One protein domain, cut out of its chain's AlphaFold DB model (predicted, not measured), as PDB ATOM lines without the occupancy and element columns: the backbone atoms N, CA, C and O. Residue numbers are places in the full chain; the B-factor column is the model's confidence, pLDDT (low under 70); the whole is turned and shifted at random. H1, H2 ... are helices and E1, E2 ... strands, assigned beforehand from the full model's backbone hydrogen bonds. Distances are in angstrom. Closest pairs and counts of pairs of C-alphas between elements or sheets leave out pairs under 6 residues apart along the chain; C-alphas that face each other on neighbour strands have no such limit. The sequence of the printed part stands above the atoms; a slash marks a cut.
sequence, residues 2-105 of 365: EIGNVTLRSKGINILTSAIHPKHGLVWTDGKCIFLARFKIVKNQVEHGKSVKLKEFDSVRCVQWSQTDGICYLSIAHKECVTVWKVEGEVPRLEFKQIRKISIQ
ATOM      1  N   GLU A   2     131.583 175.456 192.440       24.42
ATOM      2  CA  GLU A   2     130.375 175.434 193.292       24.42
ATOM      3  C   GLU A   2     129.451 174.229 193.001       24.42
ATOM      4  O   GLU A   2     128.964 174.096 191.884       24.42
ATOM      5  N   ILE A   3     129.212 173.349 193.985       32.91
ATOM      6  CA  ILE A   3     128.147 172.327 193.991       32.91
ATOM      7  C   ILE A   3     126.987 172.866 194.820       32.91
ATOM      8  O   ILE A   3     127.022 172.810 196.050       32.91
ATOM      9  N   GLY A   4     125.956 173.412 194.182       50.75
ATOM     10  CA  GLY A   4     124.917 174.133 194.924       50.75
ATOM     11  C   GLY A   4     125.540 175.289 195.722       50.75
ATOM     12  O   GLY A   4     126.306 176.065 195.166       50.75
ATOM     13  N   ASN A   5     125.297 175.366 197.034       27.77
ATOM     14  CA  ASN A   5     125.831 176.431 197.904       27.77
ATOM     15  C   ASN A   5     127.286 176.201 198.378       27.77
ATOM     16  O   ASN A   5     127.687 176.716 199.422       27.77
ATOM     17  N   VAL A   6     128.061 175.361 197.686       33.22
ATOM     18  CA  VAL A   6     129.263 174.745 198.261       33.22
ATOM     19  C   VAL A   6     130.466 174.821 197.323       33.22
ATOM     20  O   VAL A   6     130.466 174.202 196.269       33.22
ATOM     21  N   THR A   7     131.545 175.506 197.708       34.59
ATOM     22  CA  THR A   7     132.765 175.656 196.891       34.59
ATOM     23  C   THR A   7     133.752 174.483 197.064       34.59
ATOM     24  O   THR A   7     134.687 174.544 197.859       34.59
ATOM     25  N   LEU A   8     133.634 173.426 196.255       40.88
ATOM     26  CA  LEU A   8     134.677 172.405 196.106       40.88
ATOM     27  C   LEU A   8     135.927 172.963 195.402       40.88
ATOM     28  O   LEU A   8     135.850 173.636 194.368       40.88
ATOM     29  N   ARG A   9     137.117 172.681 195.938       45.78
ATOM     30  CA  ARG A   9     138.380 173.122 195.328       45.78
ATOM     31  C   ARG A   9     138.775 172.200 194.178       45.78
ATOM     32  O   ARG A   9     138.878 170.994 194.347       45.78
ATOM     33  N   SER A  10     139.068 172.797 193.030       42.50
ATOM     34  CA  SER A  10     139.473 172.135 191.789       42.50
ATOM     35  C   SER A  10     140.947 171.717 191.791       42.50
ATOM     36  O   SER A  10     141.594 171.846 190.775       42.50
ATOM     37  N   LYS A  11     141.553 171.326 192.918       43.59
ATOM     38  CA  LYS A  11     142.948 170.843 192.935       43.59
ATOM     39  C   LYS A  11     143.059 169.592 193.790       43.59
ATOM     40  O   LYS A  11     142.706 169.635 194.964       43.59
ATOM     41  N   GLY A  12     143.604 168.521 193.209       47.44
ATOM     42  CA  GLY A  12     143.930 167.285 193.928       47.44
ATOM     43  C   GLY A  12     142.859 166.189 193.887       47.44
ATOM     44  O   GLY A  12     142.678 165.488 194.872       47.44
ATOM     45  N   ILE A  13     142.176 165.990 192.754       50.59
ATOM     46  CA  ILE A  13     141.171 164.919 192.571       50.59
ATOM     47  C   ILE A  13     141.715 163.508 192.889       50.59
ATOM     48  O   ILE A  13     140.959 162.661 193.362       50.59
ATOM     49  N   ASN A  14     143.030 163.278 192.770       51.09
ATOM     50  CA  ASN A  14     143.695 162.036 193.200       51.09
ATOM     51  C   ASN A  14     143.430 161.671 194.683       51.09
ATOM     52  O   ASN A  14     143.527 160.504 195.061       51.09
ATOM     53  N   ILE A  15     143.034 162.646 195.510       55.50
ATOM     54  CA  ILE A  15     142.679 162.483 196.927       55.50
ATOM     55  C   ILE A  15     141.406 161.640 197.112       55.50
ATOM     56  O   ILE A  15     141.264 160.985 198.144       55.50
ATOM     57  N   LEU A  16     140.497 161.605 196.127       59.62
ATOM     58  CA  LEU A  16     139.212 160.904 196.255       59.62
ATOM     59  C   LEU A  16     139.348 159.378 196.322       59.62
ATOM     60  O   LEU A  16     138.475 158.715 196.874       59.62
ATOM     61  N   THR A  17     140.444 158.811 195.815       64.62
ATOM     62  CA  THR A  17     140.668 157.355 195.848       64.62
ATOM     63  C   THR A  17     140.786 156.836 197.280       64.62
ATOM     64  O   THR A  17     140.166 155.842 197.646       64.62
ATOM     65  N   SER A  18     141.504 157.563 198.134       77.81
ATOM     66  CA  SER A  18     141.591 157.277 199.567       77.81
ATOM     67  C   SER A  18     140.410 157.838 200.361       77.81
ATOM     68  O   SER A  18     140.381 157.708 201.578       77.81
ATOM     69  N   ALA A  19     139.427 158.468 199.716       83.31
ATOM     70  CA  ALA A  19     138.249 159.007 200.388       83.31
ATOM     71  C   ALA A  19     137.137 157.957 200.573       83.31
ATOM     72  O   ALA A  19     136.118 158.217 201.212       83.31
ATOM     73  N   ILE A  20     137.338 156.741 200.069       84.19
ATOM     74  CA  ILE A  20     136.387 155.637 200.179       84.19
ATOM     75  C   ILE A  20     136.924 154.597 201.161       84.19
ATOM     76  O   ILE A  20     138.036 154.104 200.996       84.19
ATOM     77  N   HIS A  21     136.120 154.237 202.162       85.38
ATOM     78  CA  HIS A  21     136.422 153.145 203.085       85.38
ATOM     79  C   HIS A  21     135.345 152.056 203.003       85.38
ATOM     80  O   HIS A  21     134.166 152.390 203.164       85.38
ATOM     81  N   PRO A  22     135.696 150.762 202.859       81.81
ATOM     82  CA  PRO A  22     134.713 149.680 202.724       81.81
ATOM     83  C   PRO A  22     133.675 149.637 203.856       81.81
ATOM     84  O   PRO A  22     132.490 149.428 203.617       81.81
ATOM     85  N   LYS A  23     134.105 149.895 205.099       83.44
ATOM     86  CA  LYS A  23     133.227 149.886 206.283       83.44
ATOM     87  C   LYS A  23     132.429 151.182 206.491       83.44
ATOM     88  O   LYS A  23     131.271 151.142 206.917       83.44
ATOM     89  N   HIS A  24     133.053 152.336 206.240       85.25
ATOM     90  CA  HIS A  24     132.524 153.641 206.662       85.25
ATOM     91  C   HIS A  24     131.851 154.410 205.520       85.25
ATOM     92  O   HIS A  24     130.957 155.208 205.786       85.25
ATOM     93  N   GLY A  25     132.211 154.132 204.267       85.56
ATOM     94  CA  GLY A  25     131.692 154.811 203.087       85.56
ATOM     95  C   GLY A  25     132.601 155.932 202.585       85.56
ATOM     96  O   GLY A  25     133.813 155.932 202.808       85.56
ATOM     97  N   LEU A  26     131.996 156.871 201.862       87.50
ATOM     98  CA  LEU A  26     132.666 157.991 201.214       87.50
ATOM     99  C   LEU A  26     132.766 159.162 202.188       87.50
ATOM    100  O   LEU A  26     131.747 159.673 202.657       87.50
ATOM    101  N   VAL A  27     133.987 159.620 202.440       87.44
ATOM    102  CA  VAL A  27     134.237 160.893 203.110       87.44
ATOM    103  C   VAL A  27     134.498 161.973 202.071       87.44
ATOM    104  O   VAL A  27     135.150 161.735 201.062       87.44
ATOM    105  N   TRP A  28     133.987 163.174 202.294       86.75
ATOM    106  CA  TRP A  28     134.266 164.311 201.420       86.75
ATOM    107  C   TRP A  28     134.215 165.618 202.205       86.75
ATOM    108  O   TRP A  28     133.819 165.654 203.371       86.75
ATOM    109  N   THR A  29     134.671 166.700 201.586       85.38
ATOM    110  CA  THR A  29     134.711 168.023 202.208       85.38
ATOM    111  C   THR A  29     134.268 169.094 201.229       85.38
ATOM    112  O   THR A  29     134.537 169.010 200.032       85.38
ATOM    113  N   ASP A  30     133.622 170.118 201.768       80.75
ATOM    114  CA  ASP A  30     133.334 171.374 201.083       80.75
ATOM    115  C   ASP A  30     134.421 172.447 201.280       80.75
ATOM    116  O   ASP A  30     134.267 173.593 200.864       80.75
ATOM    117  N   GLY A  31     135.518 172.102 201.954       82.62
ATOM    118  CA  GLY A  31     136.571 173.037 202.326       82.62
ATOM    119  C   GLY A  31     136.449 173.626 203.734       82.62
ATOM    120  O   GLY A  31     137.411 174.253 204.182       82.62
ATOM    121  N   LYS A  32     135.343 173.397 204.451       85.56
ATOM    122  CA  LYS A  32     135.140 173.783 205.861       85.56
ATOM    123  C   LYS A  32     134.669 172.599 206.706       85.56
ATOM    124  O   LYS A  32     135.251 172.267 207.733       85.56
ATOM    125  N   CYS A  33     133.631 171.924 206.252       85.88
ATOM    126  CA  CYS A  33     133.028 170.754 206.855       85.88
ATOM    127  C   CYS A  33     133.524 169.463 206.208       85.88
ATOM    128  O   CYS A  33     133.938 169.414 205.048       85.88
ATOM    129  N   ILE A  34     133.446 168.390 206.986       89.12
ATOM    130  CA  ILE A  34     133.641 167.023 206.517       89.12
ATOM    131  C   ILE A  34     132.320 166.286 206.626       89.12
ATOM    132  O   ILE A  34     131.646 166.335 207.657       89.12
ATOM    133  N   PHE A  35     131.986 165.578 205.559       87.44
ATOM    134  CA  PHE A  35     130.762 164.819 205.412       87.44
ATOM    135  C   PHE A  35     131.083 163.350 205.178       87.44
ATOM    136  O   PHE A  35     132.079 163.015 204.538       87.44
ATOM    137  N   LEU A  36     130.216 162.480 205.683       88.44
ATOM    138  CA  LEU A  36     130.284 161.040 205.494       88.44
ATOM    139  C   LEU A  36     128.984 160.545 204.876       88.44
ATOM    140  O   LEU A  36     127.914 160.717 205.457       88.44
ATOM    141  N   ALA A  37     129.089 159.896 203.723       86.81
ATOM    142  CA  ALA A  37     127.986 159.215 203.069       86.81
ATOM    143  C   ALA A  37     128.277 157.712 203.031       86.81
ATOM    144  O   ALA A  37     129.226 157.262 202.386       86.81
ATOM    145  N   ARG A  38     127.449 156.916 203.717       83.12
ATOM    146  CA  ARG A  38     127.480 155.459 203.541       83.12
ATOM    147  C   ARG A  38     126.870 155.126 202.193       83.12
ATOM    148  O   ARG A  38     125.890 155.742 201.793       83.12
ATOM    149  N   PHE A  39     127.404 154.119 201.534       79.75
ATOM    150  CA  PHE A  39     126.773 153.543 200.363       79.75
ATOM    151  C   PHE A  39     126.887 152.021 200.443       79.75
ATOM    152  O   PHE A  39     127.768 151.488 201.120       79.75
ATOM    153  N   LYS A  40     125.965 151.327 199.788       76.38
ATOM    154  CA  LYS A  40     125.986 149.878 199.606       76.38
ATOM    155  C   LYS A  40     125.933 149.593 198.119       76.38
ATOM    156  O   LYS A  40     125.196 150.250 197.390       76.38
ATOM    157  N   ILE A  41     126.706 148.611 197.680       73.06
ATOM    158  CA  ILE A  41     126.612 148.108 196.314       73.06
ATOM    159  C   ILE A  41     125.670 146.908 196.358       73.06
ATOM    160  O   ILE A  41     126.016 145.865 196.907       73.06
ATOM    161  N   VAL A  42     124.466 147.067 195.816       76.44
ATOM    162  CA  VAL A  42     123.455 146.011 195.716       76.44
ATOM    163  C   VAL A  42     123.172 145.795 194.233       76.44
ATOM    164  O   VAL A  42     122.758 146.717 193.542       76.44
ATOM    165  N   LYS A  43     123.421 144.582 193.718       75.88
ATOM    166  CA  LYS A  43     123.171 144.218 192.305       75.88
ATOM    167  C   LYS A  43     123.795 145.202 191.286       75.88
ATOM    168  O   LYS A  43     123.122 145.642 190.360       75.88
ATOM    169  N   ASN A  44     125.071 145.562 191.464       72.06
ATOM    170  CA  ASN A  44     125.794 146.567 190.655       72.06
ATOM    171  C   ASN A  44     125.194 147.987 190.662       72.06
ATOM    172  O   ASN A  44     125.612 148.832 189.872       72.06
ATOM    173  N   GLN A  45     124.263 148.279 191.570       71.50
ATOM    174  CA  GLN A  45     123.760 149.625 191.813       71.50
ATOM    175  C   GLN A  45     124.245 150.128 193.169       71.50
ATOM    176  O   GLN A  45     124.382 149.367 194.127       71.50
ATOM    177  N   VAL A  46     124.527 151.426 193.241       73.81
ATOM    178  CA  VAL A  46     124.973 152.085 194.466       73.81
ATOM    179  C   VAL A  46     123.764 152.698 195.140       73.81
ATOM    180  O   VAL A  46     123.239 153.722 194.704       73.81
ATOM    181  N   GLU A  47     123.344 152.083 196.233       79.44
ATOM    182  CA  GLU A  47     122.387 152.676 197.152       79.44
ATOM    183  C   GLU A  47     123.146 153.598 198.103       79.44
ATOM    184  O   GLU A  47     124.033 153.158 198.838       79.44
ATOM    185  N   HIS A  48     122.822 154.889 198.090       73.12
ATOM    186  CA  HIS A  48     123.453 155.872 198.961       73.12
ATOM    187  C   HIS A  48     122.577 156.144 200.187       73.12
ATOM    188  O   HIS A  48     121.370 156.354 200.100       73.12
ATOM    189  N   GLY A  49     123.208 156.145 201.355       73.69
ATOM    190  CA  GLY A  49     122.619 156.633 202.589       73.69
ATOM    191  C   GLY A  49     122.641 158.159 202.653       73.69
ATOM    192  O   GLY A  49     123.267 158.840 201.838       73.69
ATOM    193  N   LYS A  50     121.980 158.711 203.674       80.44
ATOM    194  CA  LYS A  50     122.044 160.149 203.956       80.44
ATOM    195  C   LYS A  50     123.481 160.557 204.294       80.44
ATOM    196  O   LYS A  50     124.159 159.875 205.062       80.44
ATOM    197  N   SER A  51     123.911 161.686 203.737       85.06
ATOM    198  CA  SER A  51     125.170 162.327 204.113       85.06
ATOM    199  C   SER A  51     125.047 162.927 205.514       85.06
ATOM    200  O   SER A  51     124.069 163.615 205.811       85.06
ATOM    201  N   VAL A  52     126.029 162.671 206.374       87.06
ATOM    202  CA  VAL A  52     126.090 163.186 207.747       87.06
ATOM    203  C   VAL A  52     127.295 164.111 207.881       87.06
ATOM    204  O   VAL A  52     128.412 163.734 207.528       87.06
ATOM    205  N   LYS A  53     127.084 165.320 208.417       89.12
ATOM    206  CA  LYS A  53     128.175 166.233 208.785       89.12
ATOM    207  C   LYS A  53     128.902 165.662 210.003       89.12
ATOM    208  O   LYS A  53     128.305 165.535 211.067       89.12
ATOM    209  N   LEU A  54     130.180 165.324 209.843       88.38
ATOM    210  CA  LEU A  54     131.013 164.798 210.924       88.38
ATOM    211  C   LEU A  54     131.570 165.921 211.796       88.38
ATOM    212  O   LEU A  54     131.508 165.853 213.022       88.38
ATOM    213  N   LYS A  55     132.169 166.935 211.164       88.94
ATOM    214  CA  LYS A  55     132.869 168.014 211.866       88.94
ATOM    215  C   LYS A  55     133.067 169.237 210.978       88.94
ATOM    216  O   LYS A  55     133.062 169.127 209.755       88.94
ATOM    217  N   GLU A  56     133.255 170.386 211.615       91.88
ATOM    218  CA  GLU A  56     133.579 171.666 210.987       91.88
ATOM    219  C   GLU A  56     134.977 172.135 211.396       91.88
ATOM    220  O   GLU A  56     135.418 171.905 212.525       91.88
ATOM    221  N   PHE A  57     135.667 172.764 210.451       89.81
ATOM    222  CA  PHE A  57     137.016 173.296 210.565       89.81
ATOM    223  C   PHE A  57     137.121 174.617 209.792       89.81
ATOM    224  O   PHE A  57     136.354 174.868 208.863       89.81
ATOM    225  N   ASP A  58     138.145 175.412 210.100       88.25
ATOM    226  CA  ASP A  58     138.385 176.692 209.415       88.25
ATOM    227  C   ASP A  58     138.727 176.508 207.930       88.25
ATOM    228  O   ASP A  58     138.285 177.258 207.060       88.25
ATOM    229  N   SER A  59     139.559 175.506 207.633       85.75
ATOM    230  CA  SER A  59     139.924 175.148 206.267       85.75
ATOM    231  C   SER A  59     140.334 173.686 206.178       85.75
ATOM    232  O   SER A  59     141.266 173.243 206.853       85.75
ATOM    233  N   VAL A  60     139.676 172.960 205.283       86.81
ATOM    234  CA  VAL A  60     140.023 171.600 204.882       86.81
ATOM    235  C   VAL A  60     140.470 171.630 203.425       86.81
ATOM    236  O   VAL A  60     139.836 172.240 202.567       86.81
ATOM    237  N   ARG A  61     141.611 171.010 203.139       81.50
ATOM    238  CA  ARG A  61     142.146 170.855 201.782       81.50
ATOM    239  C   ARG A  61     141.933 169.451 201.251       81.50
ATOM    240  O   ARG A  61     141.608 169.300 200.082       81.50
ATOM    241  N   CYS A  62     142.145 168.447 202.094       83.75
ATOM    242  CA  CYS A  62     142.010 167.053 201.711       83.75
ATOM    243  C   CYS A  62     141.586 166.205 202.908       83.75
ATOM    244  O   CYS A  62     141.854 166.563 204.058       83.75
ATOM    245  N   VAL A  63     140.933 165.084 202.621       88.38
ATOM    246  CA  VAL A  63     140.492 164.113 203.617       88.38
ATOM    247  C   VAL A  63     140.693 162.708 203.059       88.38
ATOM    248  O   VAL A  63     140.348 162.462 201.904       88.38
ATOM    249  N   GLN A  64     141.308 161.815 203.834       89.88
ATOM    250  CA  GLN A  64     141.645 160.464 203.382       89.88
ATOM    251  C   GLN A  64     141.573 159.453 204.524       89.88
ATOM    252  O   GLN A  64     142.035 159.710 205.638       89.88
ATOM    253  N   TRP A  65     141.040 158.280 204.214       91.19
ATOM    254  CA  TRP A  65     141.067 157.101 205.064       91.19
ATOM    255  C   TRP A  65     142.410 156.380 204.980       91.19
ATOM    256  O   TRP A  65     143.025 156.311 203.913       91.19
ATOM    257  N   SER A  66     142.825 155.786 206.098       91.44
ATOM    258  CA  SER A  66     143.818 154.718 206.085       91.44
ATOM    259  C   SER A  66     143.232 153.474 205.411       91.44
ATOM    260  O   SER A  66     142.054 153.160 205.573       91.44
ATOM    261  N   GLN A  67     144.056 152.759 204.644       81.56
ATOM    262  CA  GLN A  67     143.655 151.552 203.905       81.56
ATOM    263  C   GLN A  67     144.026 150.273 204.672       81.56
ATOM    264  O   GLN A  67     144.568 149.332 204.113       81.56
ATOM    265  N   THR A  68     143.784 150.257 205.982       75.88
ATOM    266  CA  THR A  68     144.215 149.173 206.877       75.88
ATOM    267  C   THR A  68     143.021 148.435 207.466       75.88
ATOM    268  O   THR A  68     142.122 149.083 207.998       75.88
ATOM    269  N   ASP A  69     143.063 147.101 207.489       71.19
ATOM    270  CA  ASP A  69     141.972 146.243 207.995       71.19
ATOM    271  C   ASP A  69     141.713 146.357 209.513       71.19
ATOM    272  O   ASP A  69     140.718 145.849 210.029       71.19
ATOM    273  N   GLY A  70     142.610 147.023 210.247       76.62
ATOM    274  CA  GLY A  70     142.525 147.222 211.692       76.62
ATOM    275  C   GLY A  70     141.812 148.513 212.106       76.62
ATOM    276  O   GLY A  70     140.658 148.775 211.767       76.62
ATOM    277  N   ILE A  71     142.503 149.323 212.913       84.19
ATOM    278  CA  ILE A  71     141.991 150.623 213.354       84.19
ATOM    279  C   ILE A  71     141.941 151.560 212.148       84.19
ATOM    280  O   ILE A  71     142.943 151.758 211.461       84.19
ATOM    281  N   CYS A  72     140.777 152.163 211.922       89.94
ATOM    282  CA  CYS A  72     140.600 153.139 210.863       89.94
ATOM    283  C   CYS A  72     141.069 154.516 211.340       89.94
ATOM    284  O   CYS A  72     140.666 155.003 212.405       89.94
ATOM    285  N   TYR A  73     141.901 155.161 210.532       93.19
ATOM    286  CA  TYR A  73     142.324 156.531 210.755       93.19
ATOM    287  C   TYR A  73     141.859 157.419 209.614       93.19
ATOM    288  O   TYR A  73     141.850 157.023 208.451       93.19
ATOM    289  N   LEU A  74     141.511 158.653 209.959       93.31
ATOM    290  CA  LEU A  74     141.219 159.697 208.996       93.31
ATOM    291  C   LEU A  74     142.288 160.781 209.093       93.31
ATOM    292  O   LEU A  74     142.481 161.382 210.156       93.31
ATOM    293  N   SER A  75     142.988 161.032 207.991       93.88
ATOM    294  CA  SER A  75     143.850 162.200 207.846       93.88
ATOM    295  C   SER A  75     143.050 163.353 207.251       93.88
ATOM    296  O   SER A  75     142.282 163.192 206.302       93.88
ATOM    297  N   ILE A  76     143.234 164.536 207.826       92.88
ATOM    298  CA  ILE A  76     142.635 165.778 207.353       92.88
ATOM    299  C   ILE A  76     143.773 166.767 207.159       92.88
ATOM    300  O   ILE A  76     144.439 167.151 208.124       92.88
ATOM    301  N   ALA A  77     144.013 167.181 205.918       91.44
ATOM    302  CA  ALA A  77     144.964 168.248 205.659       91.44
ATOM    303  C   ALA A  77     144.270 169.600 205.684       91.44
ATOM    304  O   ALA A  77     143.271 169.833 205.005       91.44
ATOM    305  N   HIS A  78     144.873 170.510 206.427       90.88
ATOM    306  CA  HIS A  78     144.510 171.910 206.514       90.88
ATOM    307  C   HIS A  78     145.516 172.752 205.724       90.88
ATOM    308  O   HIS A  78     146.374 172.243 204.997       90.88
ATOM    309  N   LYS A  79     145.424 174.076 205.859       86.50
ATOM    310  CA  LYS A  79     146.356 175.006 205.215       86.50
ATOM    311  C   LYS A  79     147.811 174.793 205.660       86.50
ATOM    312  O   LYS A  79     148.704 174.808 204.814       86.50
ATOM    313  N   GLU A  80     148.015 174.593 206.962       89.00
ATOM    314  CA  GLU A  80     149.332 174.644 207.626       89.00
ATOM    315  C   GLU A  80     149.616 173.422 208.510       89.00
ATOM    316  O   GLU A  80     150.692 173.294 209.094       89.00
ATOM    317  N   CYS A  81     148.656 172.508 208.637       93.62
ATOM    318  CA  CYS A  81     148.837 171.294 209.416       93.62
ATOM    319  C   CYS A  81     148.030 170.129 208.854       93.62
ATOM    320  O   CYS A  81     147.088 170.319 208.087       93.62
ATOM    321  N   VAL A  82     148.386 168.924 209.278       94.75
ATOM    322  CA  VAL A  82     147.612 167.705 209.060       94.75
ATOM    323  C   VAL A  82     147.177 167.176 210.418       94.75
ATOM    324  O   VAL A  82     147.993 167.048 211.333       94.75
ATOM    325  N   THR A  83     145.893 166.879 210.569       94.81
ATOM    326  CA  THR A  83     145.362 166.217 211.760       94.81
ATOM    327  C   THR A  83     145.028 164.766 211.443       94.81
ATOM    328  O   THR A  83     144.598 164.440 210.340       94.81
ATOM    329  N   VAL A  84     145.276 163.877 212.403       95.19
ATOM    330  CA  VAL A  84     144.965 162.447 212.304       95.19
ATOM    331  C   VAL A  84     143.962 162.106 213.389       95.19
ATOM    332  O   VAL A  84     144.155 162.460 214.559       95.19
ATOM    333  N   TRP A  85     142.907 161.411 212.989       94.19
ATOM    334  CA  TRP A  85     141.768 161.065 213.821       94.19
ATOM    335  C   TRP A  85     141.590 159.562 213.829       94.19
ATOM    336  O   TRP A  85     141.618 158.932 212.779       94.19
ATOM    337  N   LYS A  86     141.418 158.993 215.015       93.00
ATOM    338  CA  LYS A  86     140.993 157.610 215.187       93.00
ATOM    339  C   LYS A  86     139.481 157.555 215.014       93.00
ATOM    340  O   LYS A  86     138.780 158.356 215.643       93.00
ATOM    341  N   VAL A  87     139.014 156.634 214.178       90.81
ATOM    342  CA  VAL A  87     137.595 156.443 213.884       90.81
ATOM    343  C   VAL A  87     137.166 155.063 214.352       90.81
ATOM    344  O   VAL A  87     137.716 154.053 213.918       90.81
ATOM    345  N   GLU A  88     136.194 155.026 215.261       88.44
ATOM    346  CA  GLU A  88     135.661 153.790 215.838       88.44
ATOM    347  C   GLU A  88     134.131 153.762 215.764       88.44
ATOM    348  O   GLU A  88     133.468 154.792 215.646       88.44
ATOM    349  N   GLY A  89     133.560 152.559 215.802       84.94
ATOM    350  CA  GLY A  89     132.117 152.359 215.696       84.94
ATOM    351  C   GLY A  89     131.576 152.480 214.269       84.94
ATOM    352  O   GLY A  89     132.290 152.307 213.280       84.94
ATOM    353  N   GLU A  90     130.277 152.732 214.165       79.81
ATOM    354  CA  GLU A  90     129.554 152.871 212.903       79.81
ATOM    355  C   GLU A  90     128.485 153.954 213.026       79.81
ATOM    356  O   GLU A  90     127.897 154.135 214.089       79.81
ATOM    357  N   VAL A  91     128.195 154.659 211.928       72.62
ATOM    358  CA  VAL A  91     127.122 155.667 211.897       72.62
ATOM    359  C   VAL A  91     125.796 155.016 212.325       72.62
ATOM    360  O   VAL A  91     125.452 153.972 211.760       72.62
ATOM    361  N   PRO A  92     125.038 155.614 213.271       71.56
ATOM    362  CA  PRO A  92     125.193 156.978 213.805       71.56
ATOM    363  C   PRO A  92     126.122 157.131 215.023       71.56
ATOM    364  O   PRO A  92     126.443 158.256 215.389       71.56
ATOM    365  N   ARG A  93     126.578 156.041 215.647       81.69
ATOM    366  CA  ARG A  93     127.451 156.049 216.836       81.69
ATOM    367  C   ARG A  93     128.930 155.966 216.437       81.69
ATOM    368  O   ARG A  93     129.633 155.034 216.817       81.69
ATOM    369  N   LEU A  94     129.371 156.907 215.603       85.38
ATOM    370  CA  LEU A  94     130.765 157.002 215.169       85.38
ATOM    371  C   LEU A  94     131.565 157.814 216.198       85.38
ATOM    372  O   LEU A  94     131.261 158.983 216.432       85.38
ATOM    373  N   GLU A  95     132.598 157.220 216.785       86.81
ATOM    374  CA  GLU A  95     133.534 157.926 217.657       86.81
ATOM    375  C   GLU A  95     134.684 158.508 216.841       86.81
ATOM    376  O   GLU A  95     135.286 157.835 216.001       86.81
ATOM    377  N   PHE A  96     134.992 159.781 217.092       87.69
ATOM    378  CA  PHE A  96     135.966 160.538 216.314       87.69
ATOM    379  C   PHE A  96     136.947 161.254 217.246       87.69
ATOM    380  O   PHE A  96     136.674 162.341 217.761       87.69
ATOM    381  N   LYS A  97     138.109 160.637 217.485       92.06
ATOM    382  CA  LYS A  97     139.105 161.138 218.446       92.06
ATOM    383  C   LYS A  97     140.352 161.637 217.733       92.06
ATOM    384  O   LYS A  97     141.037 160.866 217.066       92.06
ATOM    385  N   GLN A  98     140.707 162.909 217.921       93.25
ATOM    386  CA  GLN A  98     141.977 163.427 217.407       93.25
ATOM    387  C   GLN A  98     143.133 162.770 218.159       93.25
ATOM    388  O   GLN A  98     143.212 162.853 219.384       93.25
ATOM    389  N   ILE A  99     144.057 162.161 217.426       94.31
ATOM    390  CA  ILE A  99     145.233 161.506 218.008       94.31
ATOM    391  C   ILE A  99     146.536 162.198 217.628       94.31
ATOM    392  O   ILE A  99     147.536 162.020 218.317       94.31
ATOM    393  N   ARG A 100     146.561 162.998 216.557       93.94
ATOM    394  CA  ARG A 100     147.773 163.717 216.150       93.94
ATOM    395  C   ARG A 100     147.435 165.030 215.453       93.94
ATOM    396  O   ARG A 100     146.481 165.094 214.685       93.94
ATOM    397  N   LYS A 101     148.255 166.053 215.693       94.88
ATOM    398  CA  LYS A 101     148.317 167.293 214.911       94.88
ATOM    399  C   LYS A 101     149.768 167.484 214.486       94.88
ATOM    400  O   LYS A 101     150.661 167.432 215.327       94.88
ATOM    401  N   ILE A 102     149.995 167.633 213.190       95.25
ATOM    402  CA  ILE A 102     151.317 167.694 212.571       95.25
ATOM    403  C   ILE A 102     151.417 169.032 211.846       95.25
ATOM    404  O   ILE A 102     150.720 169.245 210.858       95.25
ATOM    405  N   SER A 103     152.264 169.937 212.330       94.25
ATOM    406  CA  SER A 103     152.471 171.253 211.714       94.25
ATOM    407  C   SER A 103     153.400 171.130 210.506       94.25
ATOM    408  O   SER A 103     154.622 171.110 210.643       94.25
ATOM    409  N   ILE A 104     152.811 170.972 209.321       90.88
ATOM    410  CA  ILE A 104     153.520 170.878 208.047       90.88
ATOM    411  C   ILE A 104     152.611 171.347 206.913       90.88
ATOM    412  O   ILE A 104     151.437 170.978 206.835       90.88
ATOM    413  N   GLN A 105     153.176 172.138 206.005       89.88
ATOM    414  CA  GLN A 105     152.519 172.488 204.756       89.88
ATOM    415  C   GLN A 105     152.807 171.404 203.716       89.88
ATOM    416  O   GLN A 105     153.918 171.302 203.192       89.88
TER     417      GLN A 105
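Overview. This is residues 2 to 105 of the 365 residues of the protein "Hypothetical protein" of Sepia pharaonis (UniProt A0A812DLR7). Two antiparallel sheets, E1 E2 E3 and E4 E5 E6 E7, sit partly face to face as a sandwich with their strands crossed at 44 degrees, and the short helix H1 stands beside the strands E1 and E4. The hairpin of E2 and E3 reaches out past the sandwich, and its tip, residues 41 to 46, sticks out free. The printed part has 104 residues, with H1 and then seven strands in the order E1 to E7; the class is mostly strand. The whole is compact, with a radius of gyration of the C-alphas of 13.7 A and spans of 43 by 34 by 23 A.

Arrangement. Start at residues 2 to 3, which pair antiparallel with residues 6 to 7. H1, residues 13 to 19, is at the level of both sheets, with heights of 2.0 A and 2.1 A; 1 of its 3 O i to N i+4 pairs and 3 of its 4 O i to N i+3 pairs are within hydrogen-bond range. E1, residues 25 to 29, and E2, residues 33 to 42, form a hairpin; look at N 26 and O 37, 2.8 A apart. The closest C-alphas of H1 and E1 are those of Ala 19 and Val 27, 5.2 A apart. E3, residues 45 to 56, closes this meander, each strand the antiparallel neighbour of the one before, with N 49 and O 38 at 2.7 A. The chain changes sheets at the tight link to E4, residues 62 to 65. Here the C-alphas of Ala 19 and Gln 64, the closest of H1 and E4, are 4.8 A apart, and those of Trp 28 and Val 63, the closest of E1 and E4, 6.6 A. E4, E5, residues 72 to 77, E6, residues 82 to 90, and E7, residues 93 to 102, make a second meander, twisted; find N 75 and O 64 at 2.9 A, N 74 and O 85 at 2.8 A, and N 86 and O 97 at 2.8 A. E3 and E7 are only just apart, at 8.5 A.

Along the chain. Find C-alpha 13 at (141.171, 164.919, 192.571), where H1 begins. E2 runs 28.8 A, and E3 runs 30.8 A from C-alpha 45 at (123.760, 149.625, 191.813). E6 spans 23.7 A; E7 spans 26.9 A and ends at C-alpha 102, (151.317, 167.694, 212.571).

Size, cuts and confidence. The C-alphas of Lys 43 and Ser 103, 44.3 A apart, are the two farthest apart. The printed part has no cut and no long link. The mean pLDDT of the printed part is 79.3, and residues 2 to 17 are under 70.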